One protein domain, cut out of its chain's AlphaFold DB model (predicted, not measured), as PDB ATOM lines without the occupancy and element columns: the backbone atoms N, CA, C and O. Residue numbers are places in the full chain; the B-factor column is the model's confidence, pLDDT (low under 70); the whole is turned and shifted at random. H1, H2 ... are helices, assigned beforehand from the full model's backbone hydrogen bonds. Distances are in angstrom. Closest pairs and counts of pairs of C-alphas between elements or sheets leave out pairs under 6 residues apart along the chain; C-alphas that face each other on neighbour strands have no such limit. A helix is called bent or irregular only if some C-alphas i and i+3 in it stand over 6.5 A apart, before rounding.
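Overview. This is residues 46 to 201 of the 353 residues of an uncharacterized protein of Plasmodium malariae (UniProt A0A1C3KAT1). A long helical hairpin, H5 and H6, makes the longest axis; H1 packs slanting on H5, and H2 packs on H1 away from the hairpin. Little H4 sits by the last residues of H6, with short H3 near it; residues 86 to 92 stick out. The printed part has 156 residues, all helix in class, with six named helices, H1 to H6 in order, and no named strand. It is only just loose, close to compact, with a radius of gyration of the C-alphas of 18.1 A and spans of 59 by 40 by 27 A.

Arrangement. H1, residues 46 to 71, is the hub, touching three helices. With residues 56 to 63 alone it touches H2, residues 91 to 105, at a steep tilt of 49 degrees, the same way; the closest C-alphas, of Ile 60 and Leu 101, are 7.0 A apart. H3, residues 108 to 114, is close to H1 but not clearly touching, with C-alphas 66 and 110 the closest at 7.6 A. H1 touches H4, residues 123 to 126, closest at C-alphas 69 and 126, 6.8 A. H1 touches H5, residues 129 to 165, opposite ways at 36 degrees, only just steep; C-alphas 51 and 145 come closest, 5.3 A. H5 and H6, residues 171 to 198, form a hairpin at a shallow tilt of 21 degrees, closest at C-alphas 132 and 198, 6.6 A. H1 and H6 are apart. Every O i to N i+4 pair is within hydrogen-bond range in H1, H2, H3 and H6, and 29 of 33 in H5; H4 is too short for one.

Along the chain. H1 begins at C-alpha 46 (288.337, 171.518, 204.088) and is 36.7 A long, H5 54.0 A, and H6 40.9 A, ending at C-alpha 198 (280.483, 180.619, 177.289). H5 is irregular, C-alphas 158 and 161 being 7.2 A apart, with a kink of 39 degrees near residue 159.

Size, cuts and confidence. The C-alphas farthest apart, of Lys 72 and Asn 166, are 59.4 A apart. The printed part has no cut, and the link from H1 to H2 is long. pLDDT is under 70 in residues 78 to 93 and residue 116.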
ATOM      1  N   LYS A  46     289.050 170.232 204.164       75.88
ATOM      2  CA  LYS A  46     288.337 171.518 204.088       75.88
ATOM      3  C   LYS A  46     288.323 172.120 202.678       75.88
ATOM      4  O   LYS A  46     287.356 172.777 202.319       75.88
ATOM      5  N   GLN A  47     289.377 171.903 201.886       79.81
ATOM      6  CA  GLN A  47     289.459 172.398 200.508       79.81
ATOM      7  C   GLN A  47     288.522 171.647 199.558       79.81
ATOM      8  O   GLN A  47     287.902 172.281 198.713       79.81
ATOM      9  N   TYR A  48     288.392 170.327 199.725       81.25
ATOM     10  CA  TYR A  48     287.461 169.517 198.943       81.25
ATOM     11  C   TYR A  48     286.019 169.904 199.261       81.25
ATOM     12  O   TYR A  48     285.265 170.217 198.354       81.25
ATOM     13  N   ASN A  49     285.677 170.026 200.546       81.81
ATOM     14  CA  ASN A  49     284.323 170.417 200.952       81.81
ATOM     15  C   ASN A  49     283.981 171.839 200.487       81.81
ATOM     16  O   ASN A  49     282.852 172.110 200.091       81.81
ATOM     17  N   ALA A  50     284.954 172.757 200.500       83.38
ATOM     18  CA  ALA A  50     284.764 174.096 199.949       83.38
ATOM     19  C   ALA A  50     284.497 174.063 198.437       83.38
ATOM     20  O   ALA A  50     283.612 174.773 197.965       83.38
ATOM     21  N   TYR A  51     285.234 173.234 197.691       87.69
ATOM     22  CA  TYR A  51     285.013 173.039 196.261       87.69
ATOM     23  C   TYR A  51     283.662 172.388 195.968       87.69
ATOM     24  O   TYR A  51     282.918 172.908 195.148       87.69
ATOM     25  N   GLU A  52     283.320 171.299 196.654       85.88
ATOM     26  CA  GLU A  52     282.067 170.570 196.464       85.88
ATOM     27  C   GLU A  52     280.859 171.471 196.746       85.88
ATOM     28  O   GLU A  52     279.971 171.598 195.907       85.88
ATOM     29  N   ASN A  53     280.874 172.193 197.872       86.69
ATOM     30  CA  ASN A  53     279.825 173.156 198.210       86.69
ATOM     31  C   ASN A  53     279.707 174.264 197.156       86.69
ATOM     32  O   ASN A  53     278.600 174.661 196.794       86.69
ATOM     33  N   PHE A  54     280.838 174.775 196.659       89.69
ATOM     34  CA  PHE A  54     280.834 175.780 195.601       89.69
ATOM     35  C   PHE A  54     280.322 175.206 194.273       89.69
ATOM     36  O   PHE A  54     279.560 175.876 193.585       89.69
ATOM     37  N   SER A  55     280.699 173.975 193.923       90.12
ATOM     38  CA  SER A  55     280.267 173.288 192.703       90.12
ATOM     39  C   SER A  55     278.754 173.062 192.706       90.12
ATOM     40  O   SER A  55     278.076 173.435 191.758       90.12
ATOM     41  N   LYS A  56     278.201 172.583 193.827       89.31
ATOM     42  CA  LYS A  56     276.752 172.445 194.047       89.31
ATOM     43  C   LYS A  56     276.008 173.769 193.844       89.31
ATOM     44  O   LYS A  56     275.041 173.851 193.096       89.31
ATOM     45  N   LYS A  57     276.509 174.838 194.464       89.31
ATOM     46  CA  LYS A  57     275.983 176.200 194.300       89.31
ATOM     47  C   LYS A  57     276.074 176.697 192.850       89.31
ATOM     48  O   LYS A  57     275.132 177.304 192.346       89.31
ATOM     49  N   TYR A  58     277.196 176.437 192.183       92.38
ATOM     50  CA  TYR A  58     277.409 176.782 190.780       92.38
ATOM     51  C   TYR A  58     276.381 176.109 189.868       92.38
ATOM     52  O   TYR A  58     275.797 176.794 189.033       92.38
ATOM     53  N   GLU A  59     276.120 174.815 190.062       91.25
ATOM     54  CA  GLU A  59     275.125 174.073 189.280       91.25
ATOM     55  C   GLU A  59     273.719 174.664 189.416       91.25
ATOM     56  O   GLU A  59     273.022 174.830 188.417       91.25
ATOM     57  N   ILE A  60     273.333 175.092 190.620       90.38
ATOM     58  CA  ILE A  60     272.033 175.734 190.847       90.38
ATOM     59  C   ILE A  60     271.914 177.064 190.079       90.38
ATOM     60  O   ILE A  60     270.887 177.327 189.448       90.38
ATOM     61  N   GLU A  61     272.948 177.913 190.071       90.38
ATOM     62  CA  GLU A  61     272.901 179.133 189.243       90.38
ATOM     63  C   GLU A  61     272.974 178.835 187.755       90.38
ATOM     64  O   GLU A  61     272.322 179.515 186.965       90.38
ATOM     65  N   LYS A  62     273.757 177.837 187.345       92.25
ATOM     66  CA  LYS A  62     273.814 177.412 185.946       92.25
ATOM     67  C   LYS A  62     272.415 177.007 185.474       92.25
ATOM     68  O   LYS A  62     271.951 177.507 184.449       92.25
ATOM     69  N   TYR A  63     271.699 176.225 186.281       91.94
ATOM     70  CA  TYR A  63     270.322 175.822 186.012       91.94
ATOM     71  C   TYR A  63     269.339 177.002 185.987       91.94
ATOM     72  O   TYR A  63     268.487 177.093 185.105       91.94
ATOM     73  N   LYS A  64     269.487 177.979 186.886       91.62
ATOM     74  CA  LYS A  64     268.703 179.227 186.851       91.62
ATOM     75  C   LYS A  64     268.820 179.955 185.512       91.62
ATOM     76  O   LYS A  64     267.813 180.401 184.959       91.62
ATOM     77  N   TYR A  65     270.034 180.068 184.976       92.00
ATOM     78  CA  TYR A  65     270.253 180.665 183.658       92.00
ATOM     79  C   TYR A  65     269.673 179.802 182.532       92.00
ATOM     80  O   TYR A  65     269.109 180.349 181.583       92.00
ATOM     81  N   TYR A  66     269.743 178.476 182.657       91.75
ATOM     82  CA  TYR A  66     269.109 177.555 181.715       91.75
ATOM     83  C   TYR A  66     267.588 177.753 181.656       91.75
ATOM     84  O   TYR A  66     267.035 177.961 180.576       91.75
ATOM     85  N   LEU A  67     266.908 177.784 182.808       90.56
ATOM     86  CA  LEU A  67     265.464 178.026 182.891       90.56
ATOM     87  C   LEU A  67     265.060 179.362 182.261       90.56
ATOM     88  O   LEU A  67     264.064 179.436 181.533       90.56
ATOM     89  N   LYS A  68     265.862 180.407 182.492       91.06
ATOM     90  CA  LYS A  68     265.640 181.734 181.913       91.06
ATOM     91  C   LYS A  68     265.705 181.710 180.385       91.06
ATOM     92  O   LYS A  68     264.877 182.335 179.729       91.06
ATOM     93  N   VAL A  69     266.667 180.987 179.813       90.00
ATOM     94  CA  VAL A  69     266.907 180.941 178.364       90.00
ATOM     95  C   VAL A  69     265.957 179.979 177.650       90.00
ATOM     96  O   VAL A  69     265.290 180.372 176.694       90.00
ATOM     97  N   GLU A  70     265.884 178.727 178.098       90.06
ATOM     98  CA  GLU A  70     265.169 177.661 177.386       90.06
ATOM     99  C   GLU A  70     263.677 177.621 177.721       90.06
ATOM    100  O   GLU A  70     262.858 177.270 176.871       90.06
ATOM    101  N   ARG A  71     263.302 177.991 178.951       89.31
ATOM    102  CA  ARG A  71     261.906 177.935 179.420       89.31
ATOM    103  C   ARG A  71     261.267 179.306 179.599       89.31
ATOM    104  O   ARG A  71     260.054 179.372 179.771       89.31
ATOM    105  N   LYS A  72     262.048 180.391 179.514       89.50
ATOM    106  CA  LYS A  72     261.598 181.770 179.778       89.50
ATOM    107  C   LYS A  72     261.001 181.934 181.181       89.50
ATOM    108  O   LYS A  72     260.092 182.736 181.380       89.50
ATOM    109  N   ILE A  73     261.504 181.156 182.142       88.50
ATOM    110  CA  ILE A  73     261.097 181.211 183.549       88.50
ATOM    111  C   ILE A  73     262.196 181.930 184.325       88.50
ATOM    112  O   ILE A  73     263.348 181.497 184.318       88.50
ATOM    113  N   GLU A  74     261.845 183.014 185.011       83.12
ATOM    114  CA  GLU A  74     262.756 183.670 185.948       83.12
ATOM    115  C   GLU A  74     262.598 183.056 187.337       83.12
ATOM    116  O   GLU A  74     261.533 183.124 187.948       83.12
ATOM    117  N   VAL A  75     263.677 182.450 187.834       80.94
ATOM    118  CA  VAL A  75     263.737 181.862 189.174       80.94
ATOM    119  C   VAL A  75     264.820 182.570 189.977       80.94
ATOM    120  O   VAL A  75     265.895 182.880 189.458       80.94
ATOM    121  N   ASN A  76     264.550 182.835 191.252       79.38
ATOM    122  CA  ASN A  76     265.545 183.352 192.180       79.38
ATOM    123  C   ASN A  76     265.798 182.317 193.273       79.38
ATOM    124  O   ASN A  76     265.023 182.203 194.221       79.38
ATOM    125  N   TYR A  77     266.868 181.542 193.117       73.31
ATOM    126  CA  TYR A  77     267.336 180.657 194.172       73.31
ATOM    127  C   TYR A  77     268.153 181.478 195.179       73.31
ATOM    128  O   TYR A  77     269.078 182.189 194.792       73.31
ATOM    129  N   ASN A  78     267.823 181.373 196.468       64.12
ATOM    130  CA  ASN A  78     268.585 181.981 197.563       64.12
ATOM    131  C   ASN A  78     269.891 181.201 197.784       64.12
ATOM    132  O   ASN A  78     269.994 180.388 198.697       64.12
ATOM    133  N   THR A  79     270.865 181.359 196.892       59.91
ATOM    134  CA  THR A  79     272.085 180.537 196.888       59.91
ATOM    135  C   THR A  79     273.292 181.217 197.543       59.91
ATOM    136  O   THR A  79     274.289 180.531 197.805       59.91
ATOM    137  N   ASP A  80     273.226 182.530 197.817       61.44
ATOM    138  CA  ASP A  80     274.283 183.373 198.413       61.44
ATOM    139  C   ASP A  80     275.696 182.907 198.032       61.44
ATOM    140  O   ASP A  80     276.535 182.529 198.850       61.44
ATOM    141  N   ILE A  81     275.944 182.818 196.725       58.38
ATOM    142  CA  ILE A  81     277.160 182.191 196.161       58.38
ATOM    143  C   ILE A  81     278.370 183.114 196.266       58.38
ATOM    144  O   ILE A  81     279.519 182.684 196.153       58.38
ATOM    145  N   LEU A  82     278.111 184.405 196.463       50.94
ATOM    146  CA  LEU A  82     279.124 185.444 196.537       50.94
ATOM    147  C   LEU A  82     279.521 185.809 197.969       50.94
ATOM    148  O   LEU A  82     280.532 186.496 198.118       50.94
ATOM    149  N   GLU A  83     278.798 185.350 198.992       53.66
ATOM    150  CA  GLU A  83     279.227 185.531 200.378       53.66
ATOM    151  C   GLU A  83     280.363 184.554 200.697       53.66
ATOM    152  O   GLU A  83     280.304 183.358 200.395       53.66
ATOM    153  N   GLU A  84     281.459 185.091 201.238       47.97
ATOM    154  CA  GLU A  84     282.589 184.291 201.704       47.97
ATOM    155  C   GLU A  84     282.086 183.198 202.652       47.97
ATOM    156  O   GLU A  84     281.260 183.472 203.515       47.97
ATOM    157  N   LEU A  85     282.613 181.977 202.484       44.56
ATOM    158  CA  LEU A  85     282.358 180.766 203.280       44.56
ATOM    159  C   LEU A  85     282.690 180.960 204.777       44.56
ATOM    160  O   LEU A  85     283.618 180.349 205.303       44.56
ATOM    161  N   ASN A  86     281.957 181.833 205.457       45.34
ATOM    162  CA  ASN A  86     282.098 182.193 206.857       45.34
ATOM    163  C   ASN A  86     280.707 182.289 207.489       45.34
ATOM    164  O   ASN A  86     280.278 183.352 207.916       45.34
ATOM    165  N   SER A  87     280.004 181.170 207.581       40.12
ATOM    166  CA  SER A  87     279.235 180.844 208.780       40.12
ATOM    167  C   SER A  87     278.863 179.371 208.728       40.12
ATOM    168  O   SER A  87     278.801 178.768 207.657       40.12
ATOM    169  N   ASP A  88     278.730 178.772 209.902       44.16
ATOM    170  CA  ASP A  88     278.219 177.426 210.085       44.16
ATOM    171  C   ASP A  88     276.877 177.296 209.345       44.16
ATOM    172  O   ASP A  88     275.869 177.844 209.781       44.16
ATOM    173  N   ASN A  89     276.881 176.631 208.184       49.91
ATOM    174  CA  ASN A  89     275.675 176.421 207.386       49.91
ATOM    175  C   ASN A  89     274.658 175.664 208.244       49.91
ATOM    176  O   ASN A  89     274.950 174.555 208.704       49.91
ATOM    177  N   ASN A  90     273.470 176.239 208.436       57.78
ATOM    178  CA  ASN A  90     272.383 175.540 209.101       57.78
ATOM    179  C   ASN A  90     272.079 174.258 208.316       57.78
ATOM    180  O   ASN A  90     272.031 174.256 207.087       57.78
ATOM    181  N   GLU A  91     271.862 173.151 209.022       61.38
ATOM    182  CA  GLU A  91     271.566 171.840 208.424       61.38
ATOM    183  C   GLU A  91     270.350 171.900 207.472       61.38
ATOM    184  O   GLU A  91     270.305 171.215 206.451       61.38
ATOM    185  N   VAL A  92     269.430 172.831 207.754       54.84
ATOM    186  CA  VAL A  92     268.257 173.185 206.943       54.84
ATOM    187  C   VAL A  92     268.636 173.747 205.566       54.84
ATOM    188  O   VAL A  92     268.055 173.335 204.564       54.84
ATOM    189  N   ASP A  93     269.643 174.624 205.482       66.69
ATOM    190  CA  ASP A  93     270.085 175.221 204.211       66.69
ATOM    191  C   ASP A  93     270.733 174.160 203.313       66.69
ATOM    192  O   ASP A  93     270.542 174.146 202.097       66.69
ATOM    193  N   LYS A  94     271.454 173.210 203.919       72.12
ATOM    194  CA  LYS A  94     272.048 172.080 203.198       72.12
ATOM    195  C   LYS A  94     270.976 171.144 202.633       72.12
ATOM    196  O   LYS A  94     271.097 170.718 201.491       72.12
ATOM    197  N   GLN A  95     269.937 170.844 203.412       78.12
ATOM    198  CA  GLN A  95     268.846 169.971 202.975       78.12
ATOM    199  C   GLN A  95     268.021 170.602 201.843       78.12
ATOM    200  O   GLN A  95     267.650 169.908 200.899       78.12
ATOM    201  N   TYR A  96     267.786 171.916 201.901       79.56
ATOM    202  CA  TYR A  96     267.128 172.659 200.824       79.56
ATOM    203  C   TYR A  96     267.930 172.619 199.515       79.56
ATOM    204  O   TYR A  96     267.369 172.335 198.459       79.56
ATOM    205  N   LEU A  97     269.247 172.860 199.580       80.06
ATOM    206  CA  LEU A  97     270.113 172.802 198.400       80.06
ATOM    207  C   LEU A  97     270.165 171.398 197.789       80.06
ATOM    208  O   LEU A  97     270.148 171.282 196.569       80.06
ATOM    209  N   GLU A  98     270.208 170.347 198.611       84.44
ATOM    210  CA  GLU A  98     270.229 168.968 198.111       84.44
ATOM    211  C   GLU A  98     268.914 168.608 197.408       84.44
ATOM    212  O   GLU A  98     268.947 168.100 196.294       84.44
ATOM    213  N   SER A  99     267.764 168.976 197.988       86.62
ATOM    214  CA  SER A  99     266.457 168.782 197.342       86.62
ATOM    215  C   SER A  99     266.365 169.501 195.996       86.62
ATOM    216  O   SER A  99     265.791 168.966 195.052       86.62
ATOM    217  N   LEU A 100     266.921 170.712 195.894       85.81
ATOM    218  CA  LEU A 100     266.925 171.460 194.642       85.81
ATOM    219  C   LEU A 100     267.840 170.811 193.595       85.81
ATOM    220  O   LEU A 100     267.510 170.807 192.414       85.81
ATOM    221  N   LEU A 101     268.985 170.268 194.013       86.62
ATOM    222  CA  LEU A 101     269.880 169.528 193.125       86.62
ATOM    223  C   LEU A 101     269.241 168.236 192.622       86.62
ATOM    224  O   LEU A 101     269.400 167.925 191.446       86.62
ATOM    225  N   ASP A 102     268.493 167.524 193.465       87.19
ATOM    226  CA  ASP A 102     267.745 166.339 193.044       87.19
ATOM    227  C   ASP A 102     266.747 166.694 191.930       87.19
ATOM    228  O   ASP A 102     266.715 166.030 190.894       87.19
ATOM    229  N   ASP A 103     265.992 167.787 192.081       87.12
ATOM    230  CA  ASP A 103     265.079 168.277 191.038       87.12
ATOM    231  C   ASP A 103     265.820 168.637 189.736       87.12
ATOM    232  O   ASP A 103     265.326 168.355 188.643       87.12
ATOM    233  N   ILE A 104     267.016 169.229 189.841       88.12
ATOM    234  CA  ILE A 104     267.864 169.586 188.691       88.12
ATOM    235  C   ILE A 104     268.378 168.337 187.973       88.12
ATOM    236  O   ILE A 104     268.312 168.265 186.748       88.12
ATOM    237  N   TYR A 105     268.899 167.356 188.710       85.75
ATOM    238  CA  TYR A 105     269.452 166.136 188.120       85.75
ATOM    239  C   TYR A 105     268.373 165.223 187.529       85.75
ATOM    240  O   TYR A 105     268.667 164.463 186.609       85.75
ATOM    241  N   ASN A 106     267.130 165.343 187.996       88.44
ATOM    242  CA  ASN A 106     265.970 164.668 187.409       88.44
ATOM    243  C   ASN A 106     265.429 165.362 186.140       88.44
ATOM    244  O   ASN A 106     264.505 164.854 185.504       88.44
ATOM    245  N   ASP A 107     265.969 166.520 185.753       89.31
ATOM    246  CA  ASP A 107     265.587 167.220 184.528       89.31
ATOM    247  C   ASP A 107     266.352 166.658 183.319       89.31
ATOM    248  O   ASP A 107     267.388 167.187 182.910       89.31
ATOM    249  N   ASP A 108     265.816 165.588 182.718       88.19
ATOM    250  CA  ASP A 108     266.421 164.891 181.569       88.19
ATOM    251  C   ASP A 108     266.831 165.841 180.436       88.19
ATOM    252  O   ASP A 108     267.862 165.645 179.787       88.19
ATOM    253  N   LYS A 109     266.038 166.894 180.198       88.56
ATOM    254  CA  LYS A 109     266.315 167.859 179.132       88.56
ATOM    255  C   LYS A 109     267.537 168.711 179.468       88.56
ATOM    256  O   LYS A 109     268.390 168.914 178.609       88.56
ATOM    257  N   TYR A 110     267.633 169.196 180.704       87.69
ATOM    258  CA  TYR A 110     268.800 169.954 181.151       87.69
ATOM    259  C   TYR A 110     270.072 169.109 181.121       87.69
ATOM    260  O   TYR A 110     271.112 169.598 180.678       87.69
ATOM    261  N   THR A 111     269.981 167.846 181.542       84.31
ATOM    262  CA  THR A 111     271.099 166.900 181.494       84.31
ATOM    263  C   THR A 111     271.578 166.702 180.056       84.31
ATOM    264  O   THR A 111     272.747 166.957 179.780       84.31
ATOM    265  N   GLN A 112     270.676 166.392 179.117       85.25
ATOM    266  CA  GLN A 112     271.008 166.236 177.689       85.25
ATOM    267  C   GLN A 112     271.596 167.512 177.066       85.25
ATOM    268  O   GLN A 112     272.574 167.457 176.323       85.25
ATOM    269  N   ASP A 113     271.035 168.681 177.386       84.06
ATOM    270  CA  ASP A 113     271.521 169.973 176.883       84.06
ATOM    271  C   ASP A 113     272.881 170.379 177.495       84.06
ATOM    272  O   ASP A 113     273.568 171.256 176.957       84.06
ATOM    273  N   SER A 114     273.257 169.763 178.620       80.06
ATOM    274  CA  SER A 114     274.524 169.977 179.328       80.06
ATOM    275  C   SER A 114     275.594 168.934 178.985       80.06
ATOM    276  O   SER A 114     276.750 169.113 179.369       80.06
ATOM    277  N   GLU A 115     275.248 167.870 178.254       77.88
ATOM    278  CA  GLU A 115     276.207 166.873 177.775       77.88
ATOM    279  C   GLU A 115     277.226 167.465 176.782       77.88
ATOM    280  O   GLU A 115     277.024 168.525 176.176       77.88
ATOM    281  N   LEU A 116     278.352 166.758 176.619       66.19
ATOM    282  CA  LEU A 116     279.511 167.139 175.802       66.19
ATOM    283  C   LEU A 116     279.192 167.148 174.293       66.19
ATOM    284  O   LEU A 116     279.656 166.307 173.527       66.19
ATOM    285  N   ASN A 117     278.427 168.146 173.864       75.12
ATOM    286  CA  ASN A 117     278.165 168.474 172.467       75.12
ATOM    287  C   ASN A 117     279.087 169.602 171.985       75.12
ATOM    288  O   ASN A 117     279.835 170.193 172.770       75.12
ATOM    289  N   ASP A 118     279.057 169.913 170.686       84.50
ATOM    290  CA  ASP A 118     279.841 171.021 170.132       84.50
ATOM    291  C   ASP A 118     279.515 172.333 170.890       84.50
ATOM    292  O   ASP A 118     278.361 172.785 170.876       84.50
ATOM    293  N   PRO A 119     280.515 172.972 171.541       87.75
ATOM    294  CA  PRO A 119     280.326 174.183 172.342       87.75
ATOM    295  C   PRO A 119     279.681 175.352 171.590       87.75
ATOM    296  O   PRO A 119     279.230 176.322 172.203       87.75
ATOM    297  N   GLN A 120     279.681 175.323 170.256       85.38
ATOM    298  CA  GLN A 120     279.038 176.340 169.429       85.38
ATOM    299  C   GLN A 120     277.510 176.299 169.502       85.38
ATOM    300  O   GLN A 120     276.890 177.355 169.383       85.38
ATOM    301  N   TYR A 121     276.910 175.131 169.745       87.19
ATOM    302  CA  TYR A 121     275.452 174.963 169.807       87.19
ATOM    303  C   TYR A 121     274.893 174.962 171.232       87.19
ATOM    304  O   TYR A 121     273.691 174.785 171.419       87.19
ATOM    305  N   SER A 122     275.741 175.190 172.239       90.75
ATOM    306  CA  SER A 122     275.311 175.245 173.635       90.75
ATOM    307  C   SER A 122     274.254 176.331 173.860       90.75
ATOM    308  O   SER A 122     274.383 177.460 173.375       90.75
ATOM    309  N   TRP A 123     273.244 176.024 174.680       91.25
ATOM    310  CA  TRP A 123     272.240 176.990 175.138       91.25
ATOM    311  C   TRP A 123     272.877 178.226 175.797       91.25
ATOM    312  O   TRP A 123     272.330 179.325 175.702       91.25
ATOM    313  N   MET A 124     274.078 178.088 176.376       91.81
ATOM    314  CA  MET A 124     274.831 179.188 176.988       91.81
ATOM    315  C   MET A 124     275.164 180.311 175.992       91.81
ATOM    316  O   MET A 124     275.367 181.456 176.391       91.81
ATOM    317  N   ARG A 125     275.171 180.028 174.681       89.94
ATOM    318  CA  ARG A 125     275.355 181.037 173.622       89.94
ATOM    319  C   ARG A 125     274.169 181.982 173.462       89.94
ATOM    320  O   ARG A 125     274.330 183.056 172.893       89.94
ATOM    321  N   LYS A 126     272.990 181.586 173.944       91.56
ATOM    322  CA  LYS A 126     271.753 182.376 173.876       91.56
ATOM    323  C   LYS A 126     271.621 183.353 175.058       91.56
ATOM    324  O   LYS A 126     270.661 184.118 175.102       91.56
ATOM    325  N   LEU A 127     272.551 183.319 176.018       91.88
ATOM    326  CA  LEU A 127     272.540 184.181 177.202       91.88
ATOM    327  C   LEU A 127     272.777 185.655 176.847       91.88
ATOM    328  O   LEU A 127     273.554 185.990 175.952       91.88
ATOM    329  N   ALA A 128     272.150 186.545 177.618       91.69
ATOM    330  CA  ALA A 128     272.437 187.974 177.565       91.69
ATOM    331  C   ALA A 128     273.877 188.263 178.028       91.69
ATOM    332  O   ALA A 128     274.432 187.541 178.860       91.69
ATOM    333  N   SER A 129     274.475 189.352 177.539       90.69
ATOM    334  CA  SER A 129     275.869 189.716 177.842       90.69
ATOM    335  C   SER A 129     276.154 189.827 179.346       90.69
ATOM    336  O   SER A 129     277.206 189.381 179.803       90.69
ATOM    337  N   GLU A 130     275.213 190.366 180.121       91.00
ATOM    338  CA  GLU A 130     275.310 190.491 181.581       91.00
ATOM    339  C   GLU A 130     275.363 189.130 182.287       91.00
ATOM    340  O   GLU A 130     276.196 188.911 183.170       91.00
ATOM    341  N   ASP A 131     274.501 188.200 181.875       91.25
ATOM    342  CA  ASP A 131     274.397 186.860 182.456       91.25
ATOM    343  C   ASP A 131     275.631 186.013 182.105       91.25
ATOM    344  O   ASP A 131     276.171 185.313 182.963       91.25
ATOM    345  N   VAL A 132     276.162 186.165 180.883       93.31
ATOM    346  CA  VAL A 132     277.434 185.547 180.473       93.31
ATOM    347  C   VAL A 132     278.581 186.014 181.367       93.31
ATOM    348  O   VAL A 132     279.389 185.192 181.792       93.31
ATOM    349  N   VAL A 133     278.683 187.313 181.677       93.06
ATOM    350  CA  VAL A 133     279.755 187.821 182.554       93.06
ATOM    351  C   VAL A 133     279.654 187.210 183.951       93.06
ATOM    352  O   VAL A 133     280.667 186.762 184.491       93.06
ATOM    353  N   LYS A 134     278.445 187.134 184.523       92.25
ATOM    354  CA  LYS A 134     278.227 186.513 185.839       92.25
ATOM    355  C   LYS A 134     278.639 185.043 185.832       92.25
ATOM    356  O   LYS A 134     279.420 184.631 186.689       92.25
ATOM    357  N   LEU A 135     278.188 184.275 184.841       93.44
ATOM    358  CA  LEU A 135     278.486 182.847 184.753       93.44
ATOM    359  C   LEU A 135     279.978 182.584 184.482       93.44
ATOM    360  O   LEU A 135     280.560 181.692 185.096       93.44
ATOM    361  N   LYS A 136     280.647 183.432 183.684       94.94
ATOM    362  CA  LYS A 136     282.112 183.403 183.510       94.94
ATOM    363  C   LYS A 136     282.858 183.606 184.829       94.94
ATOM    364  O   LYS A 136     283.809 182.884 185.115       94.94
ATOM    365  N   VAL A 137     282.441 184.577 185.645       93.62
ATOM    366  CA  VAL A 137     283.056 184.818 186.961       93.62
ATOM    367  C   VAL A 137     282.856 183.614 187.881       93.62
ATOM    368  O   VAL A 137     283.793 183.225 188.580       93.62
ATOM    369  N   LEU A 138     281.667 183.008 187.875       93.69
ATOM    370  CA  LEU A 138     281.376 181.826 188.684       93.69
ATOM    371  C   LEU A 138     282.194 180.603 188.245       93.69
ATOM    372  O   LEU A 138     282.802 179.957 189.097       93.69
ATOM    373  N   LEU A 139     282.300 180.334 186.941       95.69
ATOM    374  CA  LEU A 139     283.116 179.235 186.416       95.69
ATOM    375  C   LEU A 139     284.612 179.449 186.700       95.69
ATOM    376  O   LEU A 139     285.314 178.523 187.106       95.69
ATOM    377  N   LEU A 140     285.106 180.686 186.578       95.62
ATOM    378  CA  LEU A 140     286.483 181.021 186.949       95.62
ATOM    379  C   LEU A 140     286.731 180.789 188.446       95.62
ATOM    380  O   LEU A 140     287.770 180.249 188.825       95.62
ATOM    381  N   LYS A 141     285.771 181.151 189.309       93.06
ATOM    382  CA  LYS A 141     285.829 180.831 190.742       93.06
ATOM    383  C   LYS A 141     285.823 179.318 190.980       93.06
ATOM    384  O   LYS A 141     286.654 178.861 191.762       93.06
ATOM    385  N   LYS A 142     284.979 178.544 190.279       93.75
ATOM    386  CA  LYS A 142     284.955 177.067 190.346       93.75
ATOM    387  C   LYS A 142     286.347 176.501 190.067       93.75
ATOM    388  O   LYS A 142     286.884 175.758 190.887       93.75
ATOM    389  N   ALA A 143     286.983 176.955 188.985       95.38
ATOM    390  CA  ALA A 143     288.347 176.571 188.633       95.38
ATOM    391  C   ALA A 143     289.368 176.945 189.726       95.38
ATOM    392  O   ALA A 143     290.224 176.135 190.074       95.38
ATOM    393  N   ILE A 144     289.268 178.136 190.331       92.50
ATOM    394  CA  ILE A 144     290.159 178.558 191.429       92.50
ATOM    395  C   ILE A 144     290.018 177.649 192.661       92.50
ATOM    396  O   ILE A 144     291.035 177.278 193.252       92.50
ATOM    397  N   TYR A 145     288.793 177.274 193.047       89.81
ATOM    398  CA  TYR A 145     288.551 176.342 194.158       89.81
ATOM    399  C   TYR A 145     289.038 174.919 193.853       89.81
ATOM    400  O   TYR A 145     289.432 174.202 194.772       89.81
ATOM    401  N   PHE A 146     289.058 174.531 192.579       90.69
ATOM    402  CA  PHE A 146     289.499 173.213 192.133       90.69
ATOM    403  C   PHE A 146     291.028 173.031 192.200       90.69
ATOM    404  O   PHE A 146     291.529 171.972 192.584       90.69
ATOM    405  N   LEU A 147     291.796 174.088 191.908       90.50
ATOM    406  CA  LEU A 147     293.265 174.043 191.800       90.50
ATOM    407  C   LEU A 147     294.019 173.462 193.017       90.50
ATOM    408  O   LEU A 147     294.962 172.689 192.808       90.50
ATOM    409  N   PRO A 148     293.692 173.797 194.285       86.81
ATOM    410  CA  PRO A 148     294.322 173.176 195.452       86.81
ATOM    411  C   PRO A 148     294.204 171.651 195.462       86.81
ATOM    412  O   PRO A 148     295.158 170.966 195.838       86.81
ATOM    413  N   ILE A 149     293.059 171.135 195.016       85.12
ATOM    414  CA  ILE A 149     292.756 169.706 195.008       85.12
ATOM    415  C   ILE A 149     293.574 169.021 193.914       85.12
ATOM    416  O   ILE A 149     294.281 168.053 194.197       85.12
ATOM    417  N   CYS A 150     293.608 169.598 192.707       84.38
ATOM    418  CA  CYS A 150     294.463 169.115 191.622       84.38
ATOM    419  C   CYS A 150     295.931 169.043 192.057       84.38
ATOM    420  O   CYS A 150     296.575 168.002 191.931       84.38
ATOM    421  N   ASN A 151     296.462 170.131 192.628       84.62
ATOM    422  CA  ASN A 151     297.852 170.200 193.085       84.62
ATOM    423  C   ASN A 151     298.195 169.086 194.081       84.62
ATOM    424  O   ASN A 151     299.304 168.549 194.056       84.62
ATOM    425  N   LYS A 152     297.253 168.740 194.963       82.44
ATOM    426  CA  LYS A 152     297.428 167.676 195.946       82.44
ATOM    427  C   LYS A 152     297.465 166.298 195.279       82.44
ATOM    428  O   LYS A 152     298.403 165.540 195.515       82.44
ATOM    429  N   ILE A 153     296.519 166.020 194.390       81.38
ATOM    430  CA  ILE A 153     296.418 164.733 193.687       81.38
ATOM    431  C   ILE A 153     297.617 164.504 192.775       81.38
ATOM    432  O   ILE A 153     298.191 163.416 192.777       81.38
ATOM    433  N   PHE A 154     298.090 165.539 192.076       83.06
ATOM    434  CA  PHE A 154     299.320 165.449 191.290       83.06
ATOM    435  C   PHE A 154     300.540 165.106 192.155       83.06
ATOM    436  O   PHE A 154     301.364 164.277 191.765       83.06
ATOM    437  N   GLN A 155     300.665 165.691 193.352       83.31
ATOM    438  CA  GLN A 155     301.749 165.335 194.273       83.31
ATOM    439  C   GLN A 155     301.660 163.883 194.745       83.31
ATOM    440  O   GLN A 155     302.694 163.222 194.876       83.31
ATOM    441  N   ASP A 156     300.453 163.397 195.013       78.81
ATOM    442  CA  ASP A 156     300.242 162.042 195.508       78.81
ATOM    443  C   ASP A 156     300.460 161.014 194.379       78.81
ATOM    444  O   ASP A 156     301.168 160.025 194.588       78.81
ATOM    445  N   LYS A 157     300.036 161.321 193.144       84.25
ATOM    446  CA  LYS A 157     300.356 160.554 191.926       84.25
ATOM    447  C   LYS A 157     301.863 160.448 191.690       84.25
ATOM    448  O   LYS A 157     302.369 159.355 191.446       84.25
ATOM    449  N   ASN A 158     302.606 161.547 191.851       86.25
ATOM    450  CA  ASN A 158     304.069 161.552 191.712       86.25
ATOM    451  C   ASN A 158     304.771 160.680 192.766       86.25
ATOM    452  O   ASN A 158     305.838 160.121 192.515       86.25
ATOM    453  N   LYS A 159     304.179 160.547 193.957       84.38
ATOM    454  CA  LYS A 159     304.708 159.702 195.037       84.38
ATOM    455  C   LYS A 159     304.232 158.249 194.941       84.38
ATOM    456  O   LYS A 159     304.873 157.392 195.550       84.38
ATOM    457  N   LYS A 160     303.174 157.963 194.168       85.06
ATOM    458  CA  LYS A 160     302.512 156.651 194.057       85.06
ATOM    459  C   LYS A 160     303.504 155.510 193.875       85.06
ATOM    460  O   LYS A 160     303.536 154.601 194.695       85.06
ATOM    461  N   HIS A 161     304.374 155.595 192.867       83.75
ATOM    462  CA  HIS A 161     305.329 154.527 192.556       83.75
ATOM    463  C   HIS A 161     306.288 154.236 193.721       83.75
ATOM    464  O   HIS A 161     306.485 153.088 194.111       83.75
ATOM    465  N   ARG A 162     306.837 155.286 194.346       84.44
ATOM    466  CA  ARG A 162     307.722 155.141 195.509       84.44
ATOM    467  C   ARG A 162     306.993 154.527 196.701       84.44
ATOM    468  O   ARG A 162     307.601 153.784 197.467       84.44
ATOM    469  N   LEU A 163     305.730 154.876 196.906       81.25
ATOM    470  CA  LEU A 163     304.943 154.354 198.018       81.25
ATOM    471  C   LEU A 163     304.542 152.898 197.791       81.25
ATOM    472  O   LEU A 163     304.610 152.109 198.730       81.25
ATOM    473  N   TYR A 164     304.212 152.552 196.549       83.25
ATOM    474  CA  TYR A 164     303.873 151.200 196.126       83.25
ATOM    475  C   TYR A 164     305.057 150.247 196.314       83.25
ATOM    476  O   TYR A 164     304.953 149.265 197.042       83.25
ATOM    477  N   ASN A 165     306.236 150.610 195.793       83.31
ATOM    478  CA  ASN A 165     307.444 149.780 195.901       83.31
ATOM    479  C   ASN A 165     307.927 149.582 197.346       83.31
ATOM    480  O   ASN A 165     308.625 148.618 197.639       83.31
ATOM    481  N   ASN A 166     307.592 150.510 198.246       83.94
ATOM    482  CA  ASN A 166     307.937 150.421 199.665       83.94
ATOM    483  C   ASN A 166     306.799 149.822 200.517       83.94
ATOM    484  O   ASN A 166     306.845 149.945 201.739       83.94
ATOM    485  N   TYR A 167     305.775 149.220 199.897       77.19
ATOM    486  CA  TYR A 167     304.625 148.584 200.559       77.19
ATOM    487  C   TYR A 167     303.812 149.515 201.482       77.19
ATOM    488  O   TYR A 167     303.091 149.066 202.377       77.19
ATOM    489  N   TYR A 168     303.890 150.833 201.258       73.56
ATOM    490  CA  TYR A 168     303.044 151.798 201.962       73.56
ATOM    491  C   TYR A 168     301.628 151.854 201.383       73.56
ATOM    492  O   TYR A 168     300.725 152.287 202.089       73.56
ATOM    493  N   ILE A 169     301.414 151.436 200.133       77.00
ATOM    494  CA  ILE A 169     300.090 151.387 199.494       77.00
ATOM    495  C   ILE A 169     299.906 150.025 198.828       77.00
ATOM    496  O   ILE A 169     300.880 149.461 198.334       77.00
ATOM    497  N   ASP A 170     298.682 149.505 198.844       80.44
ATOM    498  CA  ASP A 170     298.331 148.250 198.173       80.44
ATOM    499  C   ASP A 170     297.763 148.493 196.759       80.44
ATOM    500  O   ASP A 170     297.558 149.636 196.331       80.44
ATOM    501  N   ASP A 171     297.509 147.408 196.021       85.31
ATOM    502  CA  ASP A 171     296.948 147.454 194.663       85.31
ATOM    503  C   ASP A 171     295.579 148.131 194.596       85.31
ATOM    504  O   ASP A 171     295.232 148.734 193.579       85.31
ATOM    505  N   ASN A 172     294.770 148.007 195.647       82.94
ATOM    506  CA  ASN A 172     293.449 148.615 195.694       82.94
ATOM    507  C   ASN A 172     293.564 150.133 195.881       82.94
ATOM    508  O   ASN A 172     292.935 150.893 195.158       82.94
ATOM    509  N   MET A 173     294.435 150.580 196.784       77.88
ATOM    510  CA  MET A 173     294.727 151.994 197.028       77.88
ATOM    511  C   MET A 173     295.398 152.668 195.829       77.88
ATOM    512  O   MET A 173     295.139 153.836 195.554       77.88
ATOM    513  N   SER A 174     296.261 151.948 195.105       83.31
ATOM    514  CA  SER A 174     296.819 152.451 193.849       83.31
ATOM    515  C   SER A 174     295.722 152.659 192.804       83.31
ATOM    516  O   SER A 174     295.706 153.703 192.155       83.31
ATOM    517  N   ARG A 175     294.807 151.691 192.659       84.38
ATOM    518  CA  ARG A 175     293.659 151.795 191.746       84.38
ATOM    519  C   ARG A 175     292.707 152.920 192.140       84.38
ATOM    520  O   ARG A 175     292.283 153.657 191.263       84.38
ATOM    521  N   GLU A 176     292.439 153.100 193.431       81.69
ATOM    522  CA  GLU A 176     291.639 154.218 193.947       81.69
ATOM    523  C   GLU A 176     292.255 155.567 193.554       81.69
ATOM    524  O   GLU A 176     291.564 156.436 193.035       81.69
ATOM    525  N   LEU A 177     293.569 155.738 193.745       81.94
ATOM    526  CA  LEU A 177     294.256 156.978 193.372       81.94
ATOM    527  C   LEU A 177     294.195 157.234 191.860       81.94
ATOM    528  O   LEU A 177     294.076 158.384 191.440       81.94
ATOM    529  N   ASP A 178     294.281 156.184 191.042       85.12
ATOM    530  CA  ASP A 178     294.116 156.298 189.592       85.12
ATOM    531  C   ASP A 178     292.670 156.649 189.206       85.12
ATOM    532  O   ASP A 178     292.476 157.504 188.345       85.12
ATOM    533  N   GLY A 179     291.675 156.065 189.882       84.44
ATOM    534  CA  GLY A 179     290.257 156.396 189.724       84.44
ATOM    535  C   GLY A 179     289.976 157.861 190.043       84.44
ATOM    536  O   GLY A 179     289.465 158.581 189.192       84.44
ATOM    537  N   GLN A 180     290.452 158.338 191.198       82.75
ATOM    538  CA  GLN A 180     290.387 159.755 191.549       82.75
ATOM    539  C   GLN A 180     291.050 160.603 190.460       82.75
ATOM    540  O   GLN A 180     290.437 161.518 189.928       82.75
ATOM    541  N   CYS A 181     292.278 160.286 190.040       84.75
ATOM    542  CA  CYS A 181     292.926 161.045 188.965       84.75
ATOM    543  C   CYS A 181     292.064 161.158 187.697       84.75
ATOM    544  O   CYS A 181     292.109 162.206 187.059       84.75
ATOM    545  N   ASN A 182     291.312 160.117 187.337       86.81
ATOM    546  CA  ASN A 182     290.415 160.146 186.183       86.81
ATOM    547  C   ASN A 182     289.203 161.056 186.426       86.81
ATOM    548  O   ASN A 182     288.974 161.940 185.608       86.81
ATOM    549  N   GLU A 183     288.520 160.937 187.568       86.00
ATOM    550  CA  GLU A 183     287.405 161.827 187.950       86.00
ATOM    551  C   GLU A 183     287.827 163.308 187.922       86.00
ATOM    552  O   GLU A 183     287.133 164.178 187.400       86.00
ATOM    553  N   PHE A 184     289.029 163.610 188.424       85.81
ATOM    554  CA  PHE A 184     289.570 164.970 188.410       85.81
ATOM    555  C   PHE A 184     289.928 165.462 187.002       85.81
ATOM    556  O   PHE A 184     289.827 166.659 186.730       85.81
ATOM    557  N   LEU A 185     290.365 164.574 186.105       88.75
ATOM    558  CA  LEU A 185     290.604 164.923 184.703       88.75
ATOM    559  C   LEU A 185     289.290 165.171 183.958       88.75
ATOM    560  O   LEU A 185     289.230 166.084 183.138       88.75
ATOM    561  N   GLU A 186     288.249 164.398 184.254       89.62
ATOM    562  CA  GLU A 186     286.906 164.605 183.708       89.62
ATOM    563  C   GLU A 186     286.361 165.973 184.117       89.62
ATOM    564  O   GLU A 186     286.023 166.771 183.245       89.62
ATOM    565  N   GLU A 187     286.405 166.315 185.406       89.69
ATOM    566  CA  GLU A 187     285.968 167.629 185.892       89.69
ATOM    567  C   GLU A 187     286.775 168.781 185.268       89.69
ATOM    568  O   GLU A 187     286.234 169.821 184.892       89.69
ATOM    569  N   PHE A 188     288.085 168.591 185.091       90.94
ATOM    570  CA  PHE A 188     288.934 169.565 184.412       90.94
ATOM    571  C   PHE A 188     288.507 169.787 182.952       90.94
ATOM    572  O   PHE A 188     288.442 170.929 182.488       90.94
ATOM    573  N   ASN A 189     288.184 168.708 182.236       92.00
ATOM    574  CA  ASN A 189     287.694 168.772 180.862       92.00
ATOM    575  C   ASN A 189     286.302 169.412 180.780       92.00
ATOM    576  O   ASN A 189     286.060 170.190 179.856       92.00
ATOM    577  N   LEU A 190     285.423 169.155 181.754       92.00
ATOM    578  CA  LEU A 190     284.112 169.803 181.856       92.00
ATOM    579  C   LEU A 190     284.255 171.319 182.025       92.00
ATOM    580  O   LEU A 190     283.629 172.073 181.286       92.00
ATOM    581  N   ILE A 191     285.150 171.789 182.901       94.50
ATOM    582  CA  ILE A 191     285.419 173.229 183.070       94.50
ATOM    583  C   ILE A 191     285.899 173.867 181.755       94.50
ATOM    584  O   ILE A 191     285.471 174.967 181.403       94.50
ATOM    585  N   ILE A 192     286.783 173.191 181.012       94.56
ATOM    586  CA  ILE A 192     287.273 173.670 179.707       94.56
ATOM    587  C   ILE A 192     286.140 173.715 178.677       94.56
ATOM    588  O   ILE A 192     286.038 174.676 177.907       94.56
ATOM    589  N   HIS A 193     285.296 172.685 178.646       93.44
ATOM    590  CA  HIS A 193     284.147 172.612 177.749       93.44
ATOM    591  C   HIS A 193     283.138 173.725 178.042       93.44
ATOM    592  O   HIS A 193     282.828 174.503 177.140       93.44
ATOM    593  N   GLU A 194     282.734 173.901 179.302       94.06
ATOM    594  CA  GLU A 194     281.832 174.977 179.726       94.06
ATOM    595  C   GLU A 194     282.406 176.366 179.415       94.06
ATOM    596  O   GLU A 194     281.694 177.259 178.944       94.06
ATOM    597  N   ALA A 195     283.718 176.552 179.590       96.12
ATOM    598  CA  ALA A 195     284.384 177.791 179.211       96.12
ATOM    599  C   ALA A 195     284.238 178.063 177.707       96.12
ATOM    600  O   ALA A 195     283.910 179.179 177.295       96.12
ATOM    601  N   ASN A 196     284.406 177.035 176.877       94.62
ATOM    602  CA  ASN A 196     284.193 177.152 175.441       94.62
ATOM    603  C   ASN A 196     282.722 177.412 175.087       94.62
ATOM    604  O   ASN A 196     282.481 178.208 174.177       94.62
ATOM    605  N   CYS A 197     281.752 176.848 175.815       92.94
ATOM    606  CA  CYS A 197     280.315 177.125 175.661       92.94
ATOM    607  C   CYS A 197     279.967 178.591 175.969       92.94
ATOM    608  O   CYS A 197     279.146 179.201 175.281       92.94
ATOM    609  N   LEU A 198     280.657 179.206 176.933       93.50
ATOM    610  CA  LEU A 198     280.483 180.619 177.289       93.50
ATOM    611  C   LEU A 198     281.215 181.576 176.351       93.50
ATOM    612  O   LEU A 198     280.731 182.671 176.069       93.50
ATOM    613  N   SER A 199     282.402 181.201 175.872       93.81
ATOM    614  CA  SER A 199     283.190 182.048 174.979       93.81
ATOM    615  C   SER A 199     284.129 181.225 174.104       93.81
ATOM    616  O   SER A 199     284.853 180.385 174.634       93.81
ATOM    617  N   PRO A 200     284.189 181.477 172.786       93.62
ATOM    618  CA  PRO A 200     285.108 180.762 171.908       93.62
ATOM    619  C   PRO A 200     286.552 180.872 172.409       93.62
ATOM    620  O   PRO A 200     286.993 181.965 172.767       93.62
ATOM    621  N   LYS A 201     287.276 179.745 172.422       93.19
ATOM    622  CA  LYS A 201     288.687 179.620 172.841       93.19
ATOM    623  C   LYS A 201     288.991 179.984 174.298       93.19
ATOM    624  O   LYS A 201     290.150 179.972 174.697       93.19
TER     625      LYS A 201